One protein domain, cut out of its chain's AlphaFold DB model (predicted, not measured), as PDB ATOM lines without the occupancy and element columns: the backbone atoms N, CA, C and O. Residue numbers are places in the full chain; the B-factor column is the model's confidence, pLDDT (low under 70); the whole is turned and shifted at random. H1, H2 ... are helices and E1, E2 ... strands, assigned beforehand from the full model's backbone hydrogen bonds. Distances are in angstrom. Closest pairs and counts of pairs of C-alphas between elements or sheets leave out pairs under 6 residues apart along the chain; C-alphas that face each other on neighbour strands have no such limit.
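AT A GLANCE: This is residues 50 to 165 of the 176 residues of an uncharacterized protein of Thiotrichales bacterium (UniProt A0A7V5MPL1). A twisted sheet of six strands has both helices over one face, in two layers: long H1 runs slantwise over E3 and E1, and short H2 lies along E5. Long E2 and E3 make one side of the sheet; the meander E4 E5 E6, each strand the antiparallel neighbour of the one before, makes the other. The printed part has 116 residues with two named helices and six named strands, E1 H1 E2 E3 H2 E4 E5 E6; the antiparallel sheet runs E2 E3 E1 E4 E5 E6, class mixed. It is compact, radius of gyration of the C-alphas 14.4 A, and elongated, 43 by 28 by 22 A.

IN THESE COORDINATES: E2 is residues 95 to 105, 24.3 A, and bends by 67 degrees at residue 98. E3 is 111 to 119, 25.9 A; E1, 50 to 55, 15.8 A, begins at C-alpha 50 (-45.923, -33.220, -50.905). E4 is 146 to 149, E5 155 to 158, and E6 161 to 164, ending at C-alpha 164 (-37.160, -46.236, -49.962). H1 is 62 to 85, 33.5 A; H2 is 131 to 141, 15.7 A.

HOW THE PARTS SIT: Within hydrogen-bond range are N 104 and O 112 in the hairpin E2 and E3, 2.8 A; N 52 and O 115 of E1 and E3, 2.9 A; N 147 and O 51 of E4 and E1, 2.8 A; N 157 and O 148 in the hairpin E4 and E5, 2.8 A; and N 163 and O 156 in the hairpin E5 and E6, 2.8 A. H1 is on the sheet at a height over the sheet of 9.2 A; the closest C-alphas of H1 and E3 are those of Ala 65 and Trp 113, 6.5 A, and the closest of H1 and E2 are those of Ser 62 and Pro 101, 5.5 A. H2, height 8.2 A, has Ser 139 and Gln 158 of E5 as closest C-alphas, 5.1 A. H1 touches H2 with residues 76 to 84 alone, at a steep tilt of 60 degrees, opposite ways; the closest C-alphas are those of Ala 76 and Glu 141, 4.8 A. E1, H1, E2 and E3, H2, E4 are split strand-helix-strand units, another strand between their two, with right-handed crossovers. In H1 and H2 every O i to N i+4 pair is within hydrogen-bond range.

THE WHOLE: The C-alphas farthest apart, Gly 109 and Lys 127, are 44.0 A apart. The printed part has no cut; the link E3 to H2 is long. Residues 88 to 93, 121 to 125 and 165 have pLDDT under 70.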
ATOM      1  N   ILE A  50     -45.169 -33.092 -52.136       90.25
ATOM      2  CA  ILE A  50     -45.923 -33.220 -50.905       90.25
ATOM      3  C   ILE A  50     -47.238 -33.870 -51.277       90.25
ATOM      4  O   ILE A  50     -47.991 -33.342 -52.095       90.25
ATOM      5  N   LEU A  51     -47.517 -35.004 -50.651       90.62
ATOM      6  CA  LEU A  51     -48.780 -35.700 -50.806       90.62
ATOM      7  C   LEU A  51     -49.503 -35.753 -49.479       90.62
ATOM      8  O   LEU A  51     -48.920 -36.126 -48.463       90.62
ATOM      9  N   ALA A  52     -50.780 -35.408 -49.495       91.06
ATOM     10  CA  ALA A  52     -51.607 -35.375 -48.306       91.06
ATOM     11  C   ALA A  52     -52.898 -36.166 -48.523       91.06
ATOM     12  O   ALA A  52     -53.583 -35.957 -49.519       91.06
ATOM     13  N   SER A  53     -53.239 -37.038 -47.571       91.44
ATOM     14  CA  SER A  53     -54.542 -37.713 -47.473       91.44
ATOM     15  C   SER A  53     -55.264 -37.241 -46.213       91.44
ATOM     16  O   SER A  53     -55.258 -37.891 -45.168       91.44
ATOM     17  N   ILE A  54     -55.807 -36.031 -46.281       91.69
ATOM     18  CA  ILE A  54     -56.300 -35.281 -45.129       91.69
ATOM     19  C   ILE A  54     -57.620 -35.890 -44.644       91.69
ATOM     20  O   ILE A  54     -58.576 -35.909 -45.419       91.69
ATOM     21  N   PRO A  55     -57.735 -36.343 -43.382       91.38
ATOM     22  CA  PRO A  55     -58.993 -36.860 -42.853       91.38
ATOM     23  C   PRO A  55     -60.111 -35.816 -42.953       91.38
ATOM     24  O   PRO A  55     -59.963 -34.690 -42.490       91.38
ATOM     25  N   GLY A  56     -61.241 -36.200 -43.538       87.25
ATOM     26  CA  GLY A  56     -62.344 -35.312 -43.910       87.25
ATOM     27  C   GLY A  56     -63.234 -34.875 -42.746       87.25
ATOM     28  O   GLY A  56     -64.084 -34.003 -42.921       87.25
ATOM     29  N   LYS A  57     -63.055 -35.441 -41.545       87.06
ATOM     30  CA  LYS A  57     -63.815 -35.033 -40.354       87.06
ATOM     31  C   LYS A  57     -63.537 -33.554 -40.054       87.06
ATOM     32  O   LYS A  57     -62.422 -33.198 -39.683       87.06
ATOM     33  N   GLY A  58     -64.556 -32.708 -40.205       83.19
ATOM     34  CA  GLY A  58     -64.439 -31.255 -40.021       83.19
ATOM     35  C   GLY A  58     -63.812 -30.505 -41.203       83.19
ATOM     36  O   GLY A  58     -63.435 -29.348 -41.045       83.19
ATOM     37  N   ILE A  59     -63.693 -31.137 -42.377       90.44
ATOM     38  CA  ILE A  59     -63.144 -30.528 -43.598       90.44
ATOM     39  C   ILE A  59     -64.212 -30.580 -44.702       90.44
ATOM     40  O   ILE A  59     -64.196 -31.485 -45.539       90.44
ATOM     41  N   PRO A  60     -65.169 -29.631 -44.695       88.06
ATOM     42  CA  PRO A  60     -66.326 -29.677 -45.587       88.06
ATOM     43  C   PRO A  60     -65.994 -29.326 -47.043       88.06
ATOM     44  O   PRO A  60     -66.779 -29.637 -47.931       88.06
ATOM     45  N   THR A  61     -64.860 -28.668 -47.310       94.19
ATOM     46  CA  THR A  61     -64.518 -28.171 -48.650       94.19
ATOM     47  C   THR A  61     -63.040 -28.362 -48.985       94.19
ATOM     48  O   THR A  61     -62.181 -28.426 -48.099       94.19
ATOM     49  N   SER A  62     -62.731 -28.371 -50.285       93.00
ATOM     50  CA  SER A  62     -61.362 -28.394 -50.814       93.00
ATOM     51  C   SER A  62     -60.526 -27.204 -50.328       93.00
ATOM     52  O   SER A  62     -59.339 -27.355 -50.040       93.00
ATOM     53  N   SER A  63     -61.137 -26.029 -50.153       94.00
ATOM     54  CA  SER A  63     -60.473 -24.843 -49.599       94.00
ATOM     55  C   SER A  63     -60.040 -25.038 -48.145       94.00
ATOM     56  O   SER A  63     -58.930 -24.650 -47.781       94.00
ATOM     57  N   VAL A  64     -60.863 -25.692 -47.315       94.81
ATOM     58  CA  VAL A  64     -60.470 -26.027 -45.934       94.81
ATOM     59  C   VAL A  64     -59.353 -27.071 -45.939       94.81
ATOM     60  O   VAL A  64     -58.410 -26.960 -45.157       94.81
ATOM     61  N   ALA A  65     -59.400 -28.042 -46.855       93.75
ATOM     62  CA  ALA A  65     -58.336 -29.029 -47.022       93.75
ATOM     63  C   ALA A  65     -56.994 -28.360 -47.393       93.75
ATOM     64  O   ALA A  65     -55.979 -28.624 -46.748       93.75
ATOM     65  N   ARG A  66     -57.002 -27.415 -48.348       93.50
ATOM     66  CA  ARG A  66     -55.841 -26.576 -48.714       93.50
ATOM     67  C   ARG A  66     -55.303 -25.794 -47.523       93.50
ATOM     68  O   ARG A  66     -54.106 -25.826 -47.250       93.50
ATOM     69  N   ALA A  67     -56.179 -25.107 -46.794       93.31
ATOM     70  CA  ALA A  67     -55.779 -24.357 -45.608       93.31
ATOM     71  C   ALA A  67     -55.124 -25.279 -44.566       93.31
ATOM     72  O   ALA A  67     -54.083 -24.940 -44.008       93.31
ATOM     73  N   ARG A  68     -55.680 -26.479 -44.356       94.06
ATOM     74  CA  ARG A  68     -55.163 -27.464 -43.400       94.06
ATOM     75  C   ARG A  68     -53.742 -27.916 -43.737       94.06
ATOM     76  O   ARG A  68     -52.903 -27.927 -42.837       94.06
ATOM     77  N   ILE A  69     -53.461 -28.275 -44.993       92.81
ATOM     78  CA  ILE A  69     -52.100 -28.668 -45.396       92.81
ATOM     79  C   ILE A  69     -51.133 -27.485 -45.333       92.81
ATOM     80  O   ILE A  69     -50.039 -27.643 -44.802       92.81
ATOM     81  N   ASN A  70     -51.539 -26.291 -45.773       92.19
ATOM     82  CA  ASN A  70     -50.682 -25.106 -45.709       92.19
ATOM     83  C   ASN A  70     -50.305 -24.747 -44.266       92.19
ATOM     84  O   ASN A  70     -49.130 -24.538 -43.977       92.19
ATOM     85  N   VAL A  71     -51.272 -24.751 -43.343       93.00
ATOM     86  CA  VAL A  71     -51.009 -24.512 -41.916       93.00
ATOM     87  C   VAL A  71     -50.083 -25.585 -41.345       93.00
ATOM     88  O   VAL A  71     -49.126 -25.245 -40.652       93.00
ATOM     89  N   ALA A  72     -50.329 -26.864 -41.647       94.38
ATOM     90  CA  ALA A  72     -49.474 -27.954 -41.182       94.38
ATOM     91  C   ALA A  72     -48.029 -27.785 -41.675       94.38
ATOM     92  O   ALA A  72     -47.105 -27.854 -40.869       94.38
ATOM     93  N   LEU A  73     -47.839 -27.490 -42.966       92.12
ATOM     94  CA  LEU A  73     -46.526 -27.240 -43.559       92.12
ATOM     95  C   LEU A  73     -45.837 -26.033 -42.925       92.12
ATOM     96  O   LEU A  73     -44.686 -26.149 -42.522       92.12
ATOM     97  N   MET A  74     -46.532 -24.902 -42.783       89.69
ATOM     98  CA  MET A  74     -45.970 -23.689 -42.179       89.69
ATOM     99  C   MET A  74     -45.525 -23.908 -40.732       89.69
ATOM    100  O   MET A  74     -44.433 -23.490 -40.354       89.69
ATOM    101  N   GLN A  75     -46.357 -24.557 -39.915       92.88
ATOM    102  CA  GLN A  75     -46.035 -24.804 -38.510       92.88
ATOM    103  C   GLN A  75     -44.872 -25.774 -38.355       92.88
ATOM    104  O   GLN A  75     -43.958 -25.536 -37.567       92.88
ATOM    105  N   ALA A  76     -44.924 -26.877 -39.096       92.69
ATOM    106  CA  ALA A  76     -43.910 -27.904 -39.035       92.69
ATOM    107  C   ALA A  76     -42.565 -27.343 -39.535       92.69
ATOM    108  O   ALA A  76     -41.542 -27.541 -38.890       92.69
ATOM    109  N   LYS A  77     -42.589 -26.518 -40.589       87.94
ATOM    110  CA  LYS A  77     -41.423 -25.800 -41.107       87.94
ATOM    111  C   LYS A  77     -40.818 -24.894 -40.047       87.94
ATOM    112  O   LYS A  77     -39.647 -25.046 -39.730       87.94
ATOM    113  N   ARG A  78     -41.625 -24.010 -39.449       87.94
ATOM    114  CA  ARG A  78     -41.165 -23.093 -38.400       87.94
ATOM    115  C   ARG A  78     -40.443 -23.842 -37.276       87.94
ATOM    116  O   ARG A  78     -39.348 -23.449 -36.896       87.94
ATOM    117  N   ARG A  79     -41.026 -24.944 -36.793       92.12
ATOM    118  CA  ARG A  79     -40.426 -25.767 -35.730       92.12
ATOM    119  C   ARG A  79     -39.105 -26.413 -36.150       92.12
ATOM    120  O   ARG A  79     -38.180 -26.481 -35.346       92.12
ATOM    121  N   VAL A  80     -39.006 -26.906 -37.386       90.56
ATOM    122  CA  VAL A  80     -37.754 -27.493 -37.885       90.56
ATOM    123  C   VAL A  80     -36.680 -26.435 -38.088       90.56
ATOM    124  O   VAL A  80     -35.543 -26.676 -37.691       90.56
ATOM    125  N   ASP A  81     -37.031 -25.281 -38.649       86.38
ATOM    126  CA  ASP A  81     -36.096 -24.183 -38.899       86.38
ATOM    127  C   ASP A  81     -35.534 -23.636 -37.572       86.38
ATOM    128  O   ASP A  81     -34.319 -23.478 -37.430       86.38
ATOM    129  N   GLU A  82     -36.394 -23.430 -36.566       88.25
ATOM    130  CA  GLU A  82     -35.993 -23.059 -35.199       88.25
ATOM    131  C   GLU A  82     -35.051 -24.112 -34.586       88.25
ATOM    132  O   GLU A  82     -34.029 -23.760 -34.001       88.25
ATOM    133  N   ARG A  83     -35.345 -25.409 -34.758       88.75
ATOM    134  CA  ARG A  83     -34.566 -26.505 -34.156       88.75
ATOM    135  C   ARG A  83     -33.216 -26.756 -34.824       88.75
ATOM    136  O   ARG A  83     -32.250 -27.054 -34.132       88.75
ATOM    137  N   LEU A  84     -33.170 -26.775 -36.154       86.81
ATOM    138  CA  LEU A  84     -31.980 -27.207 -36.894       86.81
ATOM    139  C   LEU A  84     -31.035 -26.054 -37.214       86.81
ATOM    140  O   LEU A  84     -29.841 -26.290 -37.368       86.81
ATOM    141  N   CYS A  85     -31.564 -24.838 -37.330       81.44
ATOM    142  CA  CYS A  85     -30.818 -23.698 -37.852       81.44
ATOM    143  C   CYS A  85     -31.073 -22.411 -37.070       81.44
ATOM    144  O   CYS A  85     -30.828 -21.340 -37.605       81.44
ATOM    145  N   ASN A  86     -31.583 -22.491 -35.835       83.44
ATOM    146  CA  ASN A  86     -31.872 -21.333 -34.978       83.44
ATOM    147  C   ASN A  86     -32.757 -20.262 -35.648       83.44
ATOM    148  O   ASN A  86     -32.708 -19.092 -35.283       83.44
ATOM    149  N   GLY A  87     -33.566 -20.650 -36.639       73.69
ATOM    150  CA  GLY A  87     -34.362 -19.711 -37.431       73.69
ATOM    151  C   GLY A  87     -33.589 -18.935 -38.509       73.69
ATOM    152  O   GLY A  87     -34.208 -18.144 -39.216       73.69
ATOM    153  N   ASP A  88     -32.291 -19.194 -38.713       66.44
ATOM    154  CA  ASP A  88     -31.462 -18.545 -39.749       66.44
ATOM    155  C   ASP A  88     -31.879 -18.929 -41.180       66.44
ATOM    156  O   ASP A  88     -31.480 -18.305 -42.167       66.44
ATOM    157  N   TRP A  89     -32.710 -19.961 -41.328       68.62
ATOM    158  CA  TRP A  89     -33.311 -20.303 -42.608       68.62
ATOM    159  C   TRP A  89     -34.386 -19.301 -43.015       68.62
ATOM    160  O   TRP A  89     -35.546 -19.382 -42.616       68.62
ATOM    161  N   THR A  90     -34.029 -18.402 -43.936       53.88
ATOM    162  CA  THR A  90     -35.020 -17.658 -44.720       53.88
ATOM    163  C   THR A  90     -35.566 -18.573 -45.799       53.88
ATOM    164  O   THR A  90     -35.081 -18.653 -46.925       53.88
ATOM    165  N   PHE A  91     -36.571 -19.337 -45.428       59.06
ATOM    166  CA  PHE A  91     -37.121 -20.325 -46.319       59.06
ATOM    167  C   PHE A  91     -38.070 -19.654 -47.318       59.06
ATOM    168  O   PHE A  91     -39.242 -19.392 -47.019       59.06
ATOM    169  N   VAL A  92     -37.542 -19.417 -48.516       61.00
ATOM    170  CA  VAL A  92     -38.215 -18.817 -49.673       61.00
ATOM    171  C   VAL A  92     -38.564 -19.896 -50.691       61.00
ATOM    172  O   VAL A  92     -37.767 -20.786 -50.964       61.00
ATOM    173  N   GLY A  93     -39.751 -19.832 -51.279       66.44
ATOM    174  CA  GLY A  93     -40.169 -20.787 -52.302       66.44
ATOM    175  C   GLY A  93     -41.679 -20.904 -52.373       66.44
ATOM    176  O   GLY A  93     -42.368 -20.785 -51.361       66.44
ATOM    177  N   ASN A  94     -42.185 -21.144 -53.576       77.69
ATOM    178  CA  ASN A  94     -43.617 -21.255 -53.807       77.69
ATOM    179  C   ASN A  94     -44.061 -22.710 -53.639       77.69
ATOM    180  O   ASN A  94     -43.414 -23.635 -54.141       77.69
ATOM    181  N   LEU A  95     -45.182 -22.897 -52.946       85.06
ATOM    182  CA  LEU A  95     -45.983 -24.107 -53.066       85.06
ATOM    183  C   LEU A  95     -46.842 -23.957 -54.320       85.06
ATOM    184  O   LEU A  95     -47.525 -22.951 -54.495       85.06
ATOM    185  N   SER A  96     -46.773 -24.933 -55.214       86.81
ATOM    186  CA  SER A  96     -47.619 -24.998 -56.403       86.81
ATOM    187  C   SER A  96     -48.489 -26.235 -56.300       86.81
ATOM    188  O   SER A  96     -47.983 -27.323 -56.039       86.81
ATOM    189  N   GLU A  97     -49.790 -26.083 -56.504       86.00
ATOM    190  CA  GLU A  97     -50.661 -27.244 -56.642       86.00
ATOM    191  C   GLU A  97     -50.297 -27.971 -57.921       86.00
ATOM    192  O   GLU A  97     -50.238 -27.359 -58.987       86.00
ATOM    193  N   VAL A  98     -50.027 -29.267 -57.802       82.81
ATOM    194  CA  VAL A  98     -49.830 -30.090 -58.990       82.81
ATOM    195  C   VAL A  98     -51.134 -30.702 -59.452       82.81
ATOM    196  O   VAL A  98     -51.339 -30.898 -60.643       82.81
ATOM    197  N   GLN A  99     -52.019 -30.976 -58.496       80.81
ATOM    198  CA  GLN A  99     -53.388 -31.391 -58.744       80.81
ATOM    199  C   GLN A  99     -54.306 -30.693 -57.737       80.81
ATOM    200  O   GLN A  99     -53.898 -30.481 -56.586       80.81
ATOM    201  N   PRO A 100     -55.530 -30.323 -58.148       81.31
ATOM    202  CA  PRO A 100     -56.506 -29.761 -57.230       81.31
ATOM    203  C   PRO A 100     -56.879 -30.785 -56.144       81.31
ATOM    204  O   PRO A 100     -56.785 -31.992 -56.374       81.31
ATOM    205  N   PRO A 101     -57.325 -30.337 -54.956       88.94
ATOM    206  CA  PRO A 101     -57.822 -31.242 -53.933       88.94
ATOM    207  C   PRO A 101     -59.021 -32.045 -54.424       88.94
ATOM    208  O   PRO A 101     -59.999 -31.465 -54.901       88.94
ATOM    209  N   GLU A 102     -58.991 -33.352 -54.201       89.62
ATOM    210  CA  GLU A 102     -60.084 -34.247 -54.574       89.62
ATOM    211  C   GLU A 102     -60.622 -35.023 -53.369       89.62
ATOM    212  O   GLU A 102     -59.843 -35.433 -52.498       89.62
ATOM    213  N   PRO A 103     -61.946 -35.253 -53.292       90.75
ATOM    214  CA  PRO A 103     -62.516 -36.155 -52.305       90.75
ATOM    215  C   PRO A 103     -61.938 -37.563 -52.452       90.75
ATOM    216  O   PRO A 103     -61.685 -38.061 -53.545       90.75
ATOM    217  N   SER A 104     -61.737 -38.230 -51.327       88.44
ATOM    218  CA  SER A 104     -61.178 -39.573 -51.271       88.44
ATOM    219  C   SER A 104     -61.638 -40.302 -50.012       88.44
ATOM    220  O   SER A 104     -62.330 -39.736 -49.164       88.44
ATOM    221  N   ILE A 105     -61.225 -41.559 -49.872       83.88
ATOM    222  CA  ILE A 105     -61.417 -42.345 -48.655       83.88
ATOM    223  C   ILE A 105     -60.058 -42.523 -47.974       83.88
ATOM    224  O   ILE A 105     -59.073 -42.911 -48.606       83.88
ATOM    225  N   SER A 106     -59.998 -42.192 -46.684       81.19
ATOM    226  CA  SER A 106     -58.838 -42.455 -45.833       81.19
ATOM    227  C   SER A 106     -58.656 -43.956 -45.623       81.19
ATOM    228  O   SER A 106     -59.588 -44.742 -45.767       81.19
ATOM    229  N   ARG A 107     -57.471 -44.358 -45.164       71.38
ATOM    230  CA  ARG A 107     -57.184 -45.755 -44.818       71.38
ATOM    231  C   ARG A 107     -58.193 -46.374 -43.848       71.38
ATOM    232  O   ARG A 107     -58.510 -47.550 -43.956       71.38
ATOM    233  N   ASN A 108     -58.705 -45.580 -42.913       77.06
ATOM    234  CA  ASN A 108     -59.634 -46.054 -41.891       77.06
ATOM    235  C   ASN A 108     -61.090 -46.073 -42.397       77.06
ATOM    236  O   ASN A 108     -62.013 -46.104 -41.589       77.06
ATOM    237  N   GLY A 109     -61.314 -45.967 -43.713       80.75
ATOM    238  CA  GLY A 109     -62.643 -45.972 -44.334       80.75
ATOM    239  C   GLY A 109     -63.419 -44.657 -44.206       80.75
ATOM    240  O   GLY A 109     -64.497 -44.524 -44.775       80.75
ATOM    241  N   GLY A 110     -62.888 -43.665 -43.484       85.81
ATOM    242  CA  GLY A 110     -63.525 -42.356 -43.329       85.81
ATOM    243  C   GLY A 110     -63.309 -41.439 -44.539       85.81
ATOM    244  O   GLY A 110     -62.324 -41.622 -45.261       85.81
ATOM    245  N   PRO A 111     -64.160 -40.414 -44.733       90.38
ATOM    246  CA  PRO A 111     -63.976 -39.417 -45.786       90.38
ATOM    247  C   PRO A 111     -62.618 -38.726 -45.647       90.38
ATOM    248  O   PRO A 111     -62.113 -38.565 -44.533       90.38
ATOM    249  N   ALA A 112     -62.029 -38.310 -46.762       92.25
ATOM    250  CA  ALA A 112     -60.741 -37.631 -46.817       92.25
ATOM    251  C   ALA A 112     -60.612 -36.730 -48.049       92.25
ATOM    252  O   ALA A 112     -61.404 -36.808 -48.981       92.25
ATOM    253  N   TRP A 113     -59.564 -35.912 -48.068       92.62
ATOM    254  CA  TRP A 113     -59.148 -35.114 -49.216       92.62
ATOM    255  C   TRP A 113     -57.736 -35.502 -49.637       92.62
ATOM    256  O   TRP A 113     -56.832 -35.534 -48.804       92.62
ATOM    257  N   LYS A 114     -57.536 -35.760 -50.926       90.31
ATOM    258  CA  LYS A 114     -56.215 -35.965 -51.522       90.31
ATOM    259  C   LYS A 114     -55.701 -34.652 -52.093       90.31
ATOM    260  O   LYS A 114     -56.436 -33.973 -52.799       90.31
ATOM    261  N   ILE A 115     -54.461 -34.286 -51.766       90.31
ATOM    262  CA  ILE A 115     -53.784 -33.086 -52.285       90.31
ATOM    263  C   ILE A 115     -52.349 -33.437 -52.682       90.31
ATOM    264  O   ILE A 115     -51.659 -34.140 -51.941       90.31
ATOM    265  N   ALA A 116     -51.916 -32.927 -53.837       89.31
ATOM    266  CA  ALA A 116     -50.559 -33.049 -54.346       89.31
ATOM    267  C   ALA A 116     -49.987 -31.656 -54.614       89.31
ATOM    268  O   ALA A 116     -50.519 -30.897 -55.428       89.31
ATOM    269  N   LEU A 117     -48.901 -31.323 -53.921       88.69
ATOM    270  CA  LEU A 117     -48.205 -30.046 -54.048       88.69
ATOM    271  C   LEU A 117     -46.769 -30.291 -54.501       88.69
ATOM    272  O   LEU A 117     -46.114 -31.228 -54.048       88.69
ATOM    273  N   ALA A 118     -46.272 -29.406 -55.350       87.44
ATOM    274  CA  ALA A 118     -44.866 -29.278 -55.653       87.44
ATOM    275  C   ALA A 118     -44.296 -28.120 -54.845       87.44
ATOM    276  O   ALA A 118     -44.901 -27.054 -54.708       87.44
ATOM    277  N   TRP A 119     -43.095 -28.331 -54.340       85.12
ATOM    278  CA  TRP A 119     -42.402 -27.397 -53.487       85.12
ATOM    279  C   TRP A 119     -40.981 -27.196 -53.991       85.12
ATOM    280  O   TRP A 119     -40.213 -28.146 -54.120       85.12
ATOM    281  N   ALA A 120     -40.638 -25.947 -54.285       76.31
ATOM    282  CA  ALA A 120     -39.312 -25.561 -54.756       76.31
ATOM    283  C   ALA A 120     -38.660 -24.620 -53.737       76.31
ATOM    284  O   ALA A 120     -38.703 -23.397 -53.909       76.31
ATOM    285  N   PRO A 121     -38.120 -25.151 -52.634       68.44
ATOM    286  CA  PRO A 121     -37.516 -24.318 -51.626       68.44
ATOM    287  C   PRO A 121     -36.120 -23.872 -52.031       68.44
ATOM    288  O   PRO A 121     -35.285 -24.655 -52.482       68.44
ATOM    289  N   ARG A 122     -35.839 -22.598 -51.791       65.19
ATOM    290  CA  ARG A 122     -34.481 -22.088 -51.686       65.19
ATOM    291  C   ARG A 122     -34.005 -22.403 -50.273       65.19
ATOM    292  O   ARG A 122     -34.244 -21.641 -49.342       65.19
ATOM    293  N   LEU A 123     -33.398 -23.576 -50.120       64.19
ATOM    294  CA  LEU A 123     -32.715 -23.970 -48.893       64.19
ATOM    295  C   LEU A 123     -31.360 -23.257 -48.884       64.19
ATOM    296  O   LEU A 123     -30.407 -23.735 -49.500       64.19
ATOM    297  N   THR A 124     -31.270 -22.088 -48.250       63.28
ATOM    298  CA  THR A 124     -29.957 -21.504 -47.941       63.28
ATOM    299  C   THR A 124     -29.218 -22.511 -47.060       63.28
ATOM    300  O   THR A 124     -29.794 -22.956 -46.079       63.28
ATOM    301  N   PRO A 125     -27.995 -22.951 -47.372       64.44
ATOM    302  CA  PRO A 125     -27.343 -23.995 -46.592       64.44
ATOM    303  C   PRO A 125     -27.107 -23.533 -45.149       64.44
ATOM    304  O   PRO A 125     -26.556 -22.465 -44.901       64.44
ATOM    305  N   CYS A 126     -27.525 -24.363 -44.201       72.44
ATOM    306  CA  CYS A 126     -27.205 -24.236 -42.785       72.44
ATOM    307  C   CYS A 126     -26.091 -25.229 -42.473       72.44
ATOM    308  O   CYS A 126     -26.094 -26.364 -42.957       72.44
ATOM    309  N   LYS A 127     -25.067 -24.768 -41.754       77.94
ATOM    310  CA  LYS A 127     -23.817 -25.516 -41.612       77.94
ATOM    311  C   LYS A 127     -24.079 -26.857 -40.918       77.94
ATOM    312  O   LYS A 127     -24.535 -26.885 -39.783       77.94
ATOM    313  N   GLY A 128     -23.743 -27.955 -41.594       78.81
ATOM    314  CA  GLY A 128     -23.848 -29.311 -41.042       78.81
ATOM    315  C   GLY A 128     -25.225 -29.969 -41.161       78.81
ATOM    316  O   GLY A 128     -25.372 -31.098 -40.704       78.81
ATOM    317  N   ILE A 129     -26.210 -29.314 -41.787       83.94
ATOM    318  CA  ILE A 129     -27.529 -29.903 -42.052       83.94
ATOM    319  C   ILE A 129     -27.659 -30.183 -43.547       83.94
ATOM    320  O   ILE A 129     -27.739 -29.261 -44.362       83.94
ATOM    321  N   ASP A 130     -27.679 -31.463 -43.909       84.06
ATOM    322  CA  ASP A 130     -27.971 -31.878 -45.276       84.06
ATOM    323  C   ASP A 130     -29.485 -31.911 -45.559       84.06
ATOM    324  O   ASP A 130     -30.339 -31.774 -44.673       84.06
ATOM    325  N   ARG A 131     -29.827 -32.069 -46.841       81.50
ATOM    326  CA  ARG A 131     -31.218 -32.065 -47.299       81.50
ATOM    327  C   ARG A 131     -32.017 -33.224 -46.697       81.50
ATOM    328  O   ARG A 131     -33.140 -33.007 -46.245       81.50
ATOM    329  N   SER A 132     -31.456 -34.426 -46.649       86.19
ATOM    330  CA  SER A 132     -32.152 -35.609 -46.138       86.19
ATOM    331  C   SER A 132     -32.454 -35.495 -44.638       86.19
ATOM    332  O   SER A 132     -33.555 -35.837 -44.204       86.19
ATOM    333  N   ALA A 133     -31.534 -34.939 -43.847       89.19
ATOM    334  CA  ALA A 133     -31.728 -34.635 -42.433       89.19
ATOM    335  C   ALA A 133     -32.859 -33.620 -42.225       89.19
ATOM    336  O   ALA A 133     -33.707 -33.815 -41.345       89.19
ATOM    337  N   TYR A 134     -32.929 -32.583 -43.069       87.69
ATOM    338  CA  TYR A 134     -34.040 -31.634 -43.042       87.69
ATOM    339  C   TYR A 134     -35.378 -32.308 -43.353       87.69
ATOM    340  O   TYR A 134     -36.318 -32.188 -42.571       87.69
ATOM    341  N   PHE A 135     -35.474 -33.059 -44.452       89.81
ATOM    342  CA  PHE A 135     -36.711 -33.743 -44.846       89.81
ATOM    343  C   PHE A 135     -37.177 -34.758 -43.797       89.81
ATOM    344  O   PHE A 135     -38.370 -34.846 -43.490       89.81
ATOM    345  N   LEU A 136     -36.237 -35.472 -43.176       93.06
ATOM    346  CA  LEU A 136     -36.526 -36.377 -42.075       93.06
ATOM    347  C   LEU A 136     -37.096 -35.625 -40.869       93.06
ATOM    348  O   LEU A 136     -38.137 -36.019 -40.342       93.06
ATOM    349  N   ALA A 137     -36.465 -34.525 -40.456       93.25
ATOM    350  CA  ALA A 137     -36.942 -33.684 -39.364       93.25
ATOM    351  C   ALA A 137     -38.318 -33.066 -39.666       93.25
ATOM    352  O   ALA A 137     -39.202 -33.088 -38.813       93.25
ATOM    353  N   MET A 138     -38.515 -32.584 -40.891       92.31
ATOM    354  CA  MET A 138     -39.764 -32.019 -41.405       92.31
ATOM    355  C   MET A 138     -40.898 -33.045 -41.338       92.31
ATOM    356  O   MET A 138     -41.982 -32.751 -40.842       92.31
ATOM    357  N   SER A 139     -40.626 -34.291 -41.736       95.25
ATOM    358  CA  SER A 139     -41.611 -35.374 -41.681       95.25
ATOM    359  C   SER A 139     -42.027 -35.775 -40.261       95.25
ATOM    360  O   SER A 139     -43.105 -36.340 -40.104       95.25
ATOM    361  N   ARG A 140     -41.205 -35.503 -39.231       96.56
ATOM    362  CA  ARG A 140     -41.559 -35.742 -37.814       96.56
ATOM    363  C   ARG A 140     -42.581 -34.736 -37.303       96.56
ATOM    364  O   ARG A 140     -43.430 -35.088 -36.497       96.56
ATOM    365  N   GLU A 141     -42.476 -33.496 -37.767       96.38
ATOM    366  CA  GLU A 141     -43.355 -32.398 -37.357       96.38
ATOM    367  C   GLU A 141     -44.679 -32.386 -38.132       96.38
ATOM    368  O   GLU A 141     -45.645 -31.730 -37.732       96.38
ATOM    369  N   LEU A 142     -44.727 -33.091 -39.264       95.81
ATOM    370  CA  LEU A 142     -45.923 -33.190 -40.081       95.81
ATOM    371  C   LEU A 142     -46.880 -34.267 -39.567       95.81
ATOM    372  O   LEU A 142     -46.456 -35.314 -39.074       95.81
ATOM    373  N   PRO A 143     -48.194 -34.062 -39.746       94.19
ATOM    374  CA  PRO A 143     -49.167 -35.103 -39.468       94.19
ATOM    375  C   PRO A 143     -48.911 -36.360 -40.301       94.19
ATOM    376  O   PRO A 143     -48.530 -36.281 -41.468       94.19
ATOM    377  N   ALA A 144     -49.243 -37.526 -39.743       92.19
ATOM    378  CA  ALA A 144     -49.044 -38.820 -40.400       92.19
ATOM    379  C   ALA A 144     -49.777 -38.966 -41.746       92.19
ATOM    380  O   ALA A 144     -49.464 -39.863 -42.517       92.19
ATOM    381  N   TRP A 145     -50.741 -38.100 -42.059       90.88
ATOM    382  CA  TRP A 145     -51.405 -38.074 -43.361       90.88
ATOM    383  C   TRP A 145     -50.620 -37.336 -44.461       90.88
ATOM    384  O   TRP A 145     -51.115 -37.265 -45.585       90.88
ATOM    385  N   VAL A 146     -49.426 -36.804 -44.170       93.12
ATOM    386  CA  VAL A 146     -48.543 -36.121 -45.131       93.12
ATOM    387  C   VAL A 146     -47.313 -36.972 -45.445       93.12
ATOM    388  O   VAL A 146     -46.674 -37.502 -44.539       93.12
ATOM    389  N   LYS A 147     -46.949 -37.046 -46.725       92.25
ATOM    390  CA  LYS A 147     -45.697 -37.615 -47.229       92.25
ATOM    391  C   LYS A 147     -44.904 -36.540 -47.971       92.25
ATOM    392  O   LYS A 147     -45.495 -35.731 -48.685       92.25
ATOM    393  N   LEU A 148     -43.584 -36.560 -47.825       91.50
ATOM    394  CA  LEU A 148     -42.656 -35.684 -48.536       91.50
ATOM    395  C   LEU A 148     -41.773 -36.503 -49.474       91.50
ATOM    396  O   LEU A 148     -41.321 -37.573 -49.083       91.50
ATOM    397  N   HIS A 149     -41.475 -35.973 -50.652       87.88
ATOM    398  CA  HIS A 149     -40.512 -36.537 -51.590       87.88
ATOM    399  C   HIS A 149     -39.394 -35.542 -51.854       87.88
ATOM    400  O   HIS A 149     -39.653 -34.376 -52.174       87.88
ATOM    401  N   GLU A 150     -38.157 -36.007 -51.750       84.06
ATOM    402  CA  GLU A 150     -36.983 -35.205 -52.067       84.06
ATOM    403  C   GLU A 150     -36.761 -35.138 -53.589       84.06
ATOM    404  O   GLU A 150     -37.014 -36.087 -54.323       84.06
ATOM    405  N   ALA A 151     -36.286 -33.998 -54.087       80.50
ATOM    406  CA  ALA A 151     -36.054 -33.811 -55.517       80.50
ATOM    407  C   ALA A 151     -34.758 -34.523 -55.909       80.50
ATOM    408  O   ALA A 151     -33.755 -34.378 -55.210       80.50
ATOM    409  N   GLY A 152     -34.765 -35.232 -57.040       74.12
ATOM    410  CA  GLY A 152     -33.582 -35.937 -57.546       74.12
ATOM    411  C   GLY A 152     -33.240 -37.233 -56.803       74.12
ATOM    412  O   GLY A 152     -32.156 -37.770 -57.012       74.12
ATOM    413  N   GLY A 153     -34.140 -37.737 -55.955       73.81
ATOM    414  CA  GLY A 153     -34.033 -39.046 -55.309       73.81
ATOM    415  C   GLY A 153     -35.320 -39.859 -55.461       73.81
ATOM    416  O   GLY A 153     -36.295 -39.360 -56.008       73.81
ATOM    417  N   ASN A 154     -35.308 -41.094 -54.949       77.50
ATOM    418  CA  ASN A 154     -36.470 -42.000 -54.883       77.50
ATOM    419  C   ASN A 154     -36.859 -42.267 -53.419       77.50
ATOM    420  O   ASN A 154     -37.075 -43.410 -53.007       77.50
ATOM    421  N   VAL A 155     -36.812 -41.213 -52.602       86.44
ATOM    422  CA  VAL A 155     -36.935 -41.308 -51.147       86.44
ATOM    423  C   VAL A 155     -38.138 -40.509 -50.684       86.44
ATOM    424  O   VAL A 155     -38.231 -39.296 -50.896       86.44
ATOM    425  N   TRP A 156     -39.033 -41.206 -49.994       89.81
ATOM    426  CA  TRP A 156     -40.184 -40.623 -49.330       89.81
ATOM    427  C   TRP A 156     -39.945 -40.507 -47.826       89.81
ATOM    428  O   TRP A 156     -39.278 -41.339 -47.214       89.81
ATOM    429  N   TYR A 157     -40.534 -39.487 -47.211       92.56
ATOM    430  CA  TYR A 157     -40.484 -39.265 -45.771       92.56
ATOM    431  C   TYR A 157     -41.895 -39.103 -45.213       92.56
ATOM    432  O   TYR A 157     -42.706 -38.348 -45.754       92.56
ATOM    433  N   GLN A 158     -42.194 -39.794 -44.114       94.19
ATOM    434  CA  GLN A 158     -43.489 -39.723 -43.438       94.19
ATOM    435  C   GLN A 158     -43.321 -40.041 -41.956       94.19
ATOM    436  O   GLN A 158     -42.707 -41.048 -41.610       94.19
ATOM    437  N   ALA A 159     -43.883 -39.204 -41.081       93.62
ATOM    438  CA  ALA A 159     -43.882 -39.417 -39.631       93.62
ATOM    439  C   ALA A 159     -42.486 -39.755 -39.058       93.62
ATOM    440  O   ALA A 159     -42.337 -40.628 -38.204       93.62
ATOM    441  N   GLY A 160     -41.439 -39.101 -39.569       94.00
ATOM    442  CA  GLY A 160     -40.061 -39.314 -39.128       94.00
ATOM    443  C   GLY A 160     -39.379 -40.570 -39.638       94.00
ATOM    444  O   GLY A 160     -38.314 -40.911 -39.123       94.00
ATOM    445  N   ARG A 161     -39.969 -41.250 -40.620       93.56
ATOM    446  CA  ARG A 161     -39.409 -42.440 -41.256       93.56
ATOM    447  C   ARG A 161     -39.040 -42.138 -42.697       93.56
ATOM    448  O   ARG A 161     -39.784 -41.453 -43.399       93.56
ATOM    449  N   ARG A 162     -37.906 -42.689 -43.114       92.25
ATOM    450  CA  ARG A 162     -37.489 -42.782 -44.509       92.25
ATOM    451  C   ARG A 162     -38.130 -44.023 -45.131       92.25
ATOM    452  O   ARG A 162     -38.151 -45.079 -44.504       92.25
ATOM    453  N   ILE A 163     -38.667 -43.877 -46.332       89.25
ATOM    454  CA  ILE A 163     -39.330 -44.924 -47.102       89.25
ATOM    455  C   ILE A 163     -38.629 -44.965 -48.459       89.25
ATOM    456  O   ILE A 163     -38.754 -44.031 -49.253       89.25
ATOM    457  N   ASP A 164     -37.855 -46.023 -48.695       81.12
ATOM    458  CA  ASP A 164     -37.160 -46.236 -49.962       81.12
ATOM    459  C   ASP A 164     -38.094 -46.918 -50.973       81.12
ATOM    460  O   ASP A 164     -38.814 -47.860 -50.635       81.12
ATOM    461  N   GLY A 165     -38.071 -46.455 -52.222       66.00
ATOM    462  CA  GLY A 165     -38.743 -47.116 -53.341       66.00
ATOM    463  C   GLY A 165     -39.512 -46.155 -54.251       66.00
ATOM    464  O   GLY A 165     -39.863 -45.051 -53.831       66.00
TER     465      GLY A 165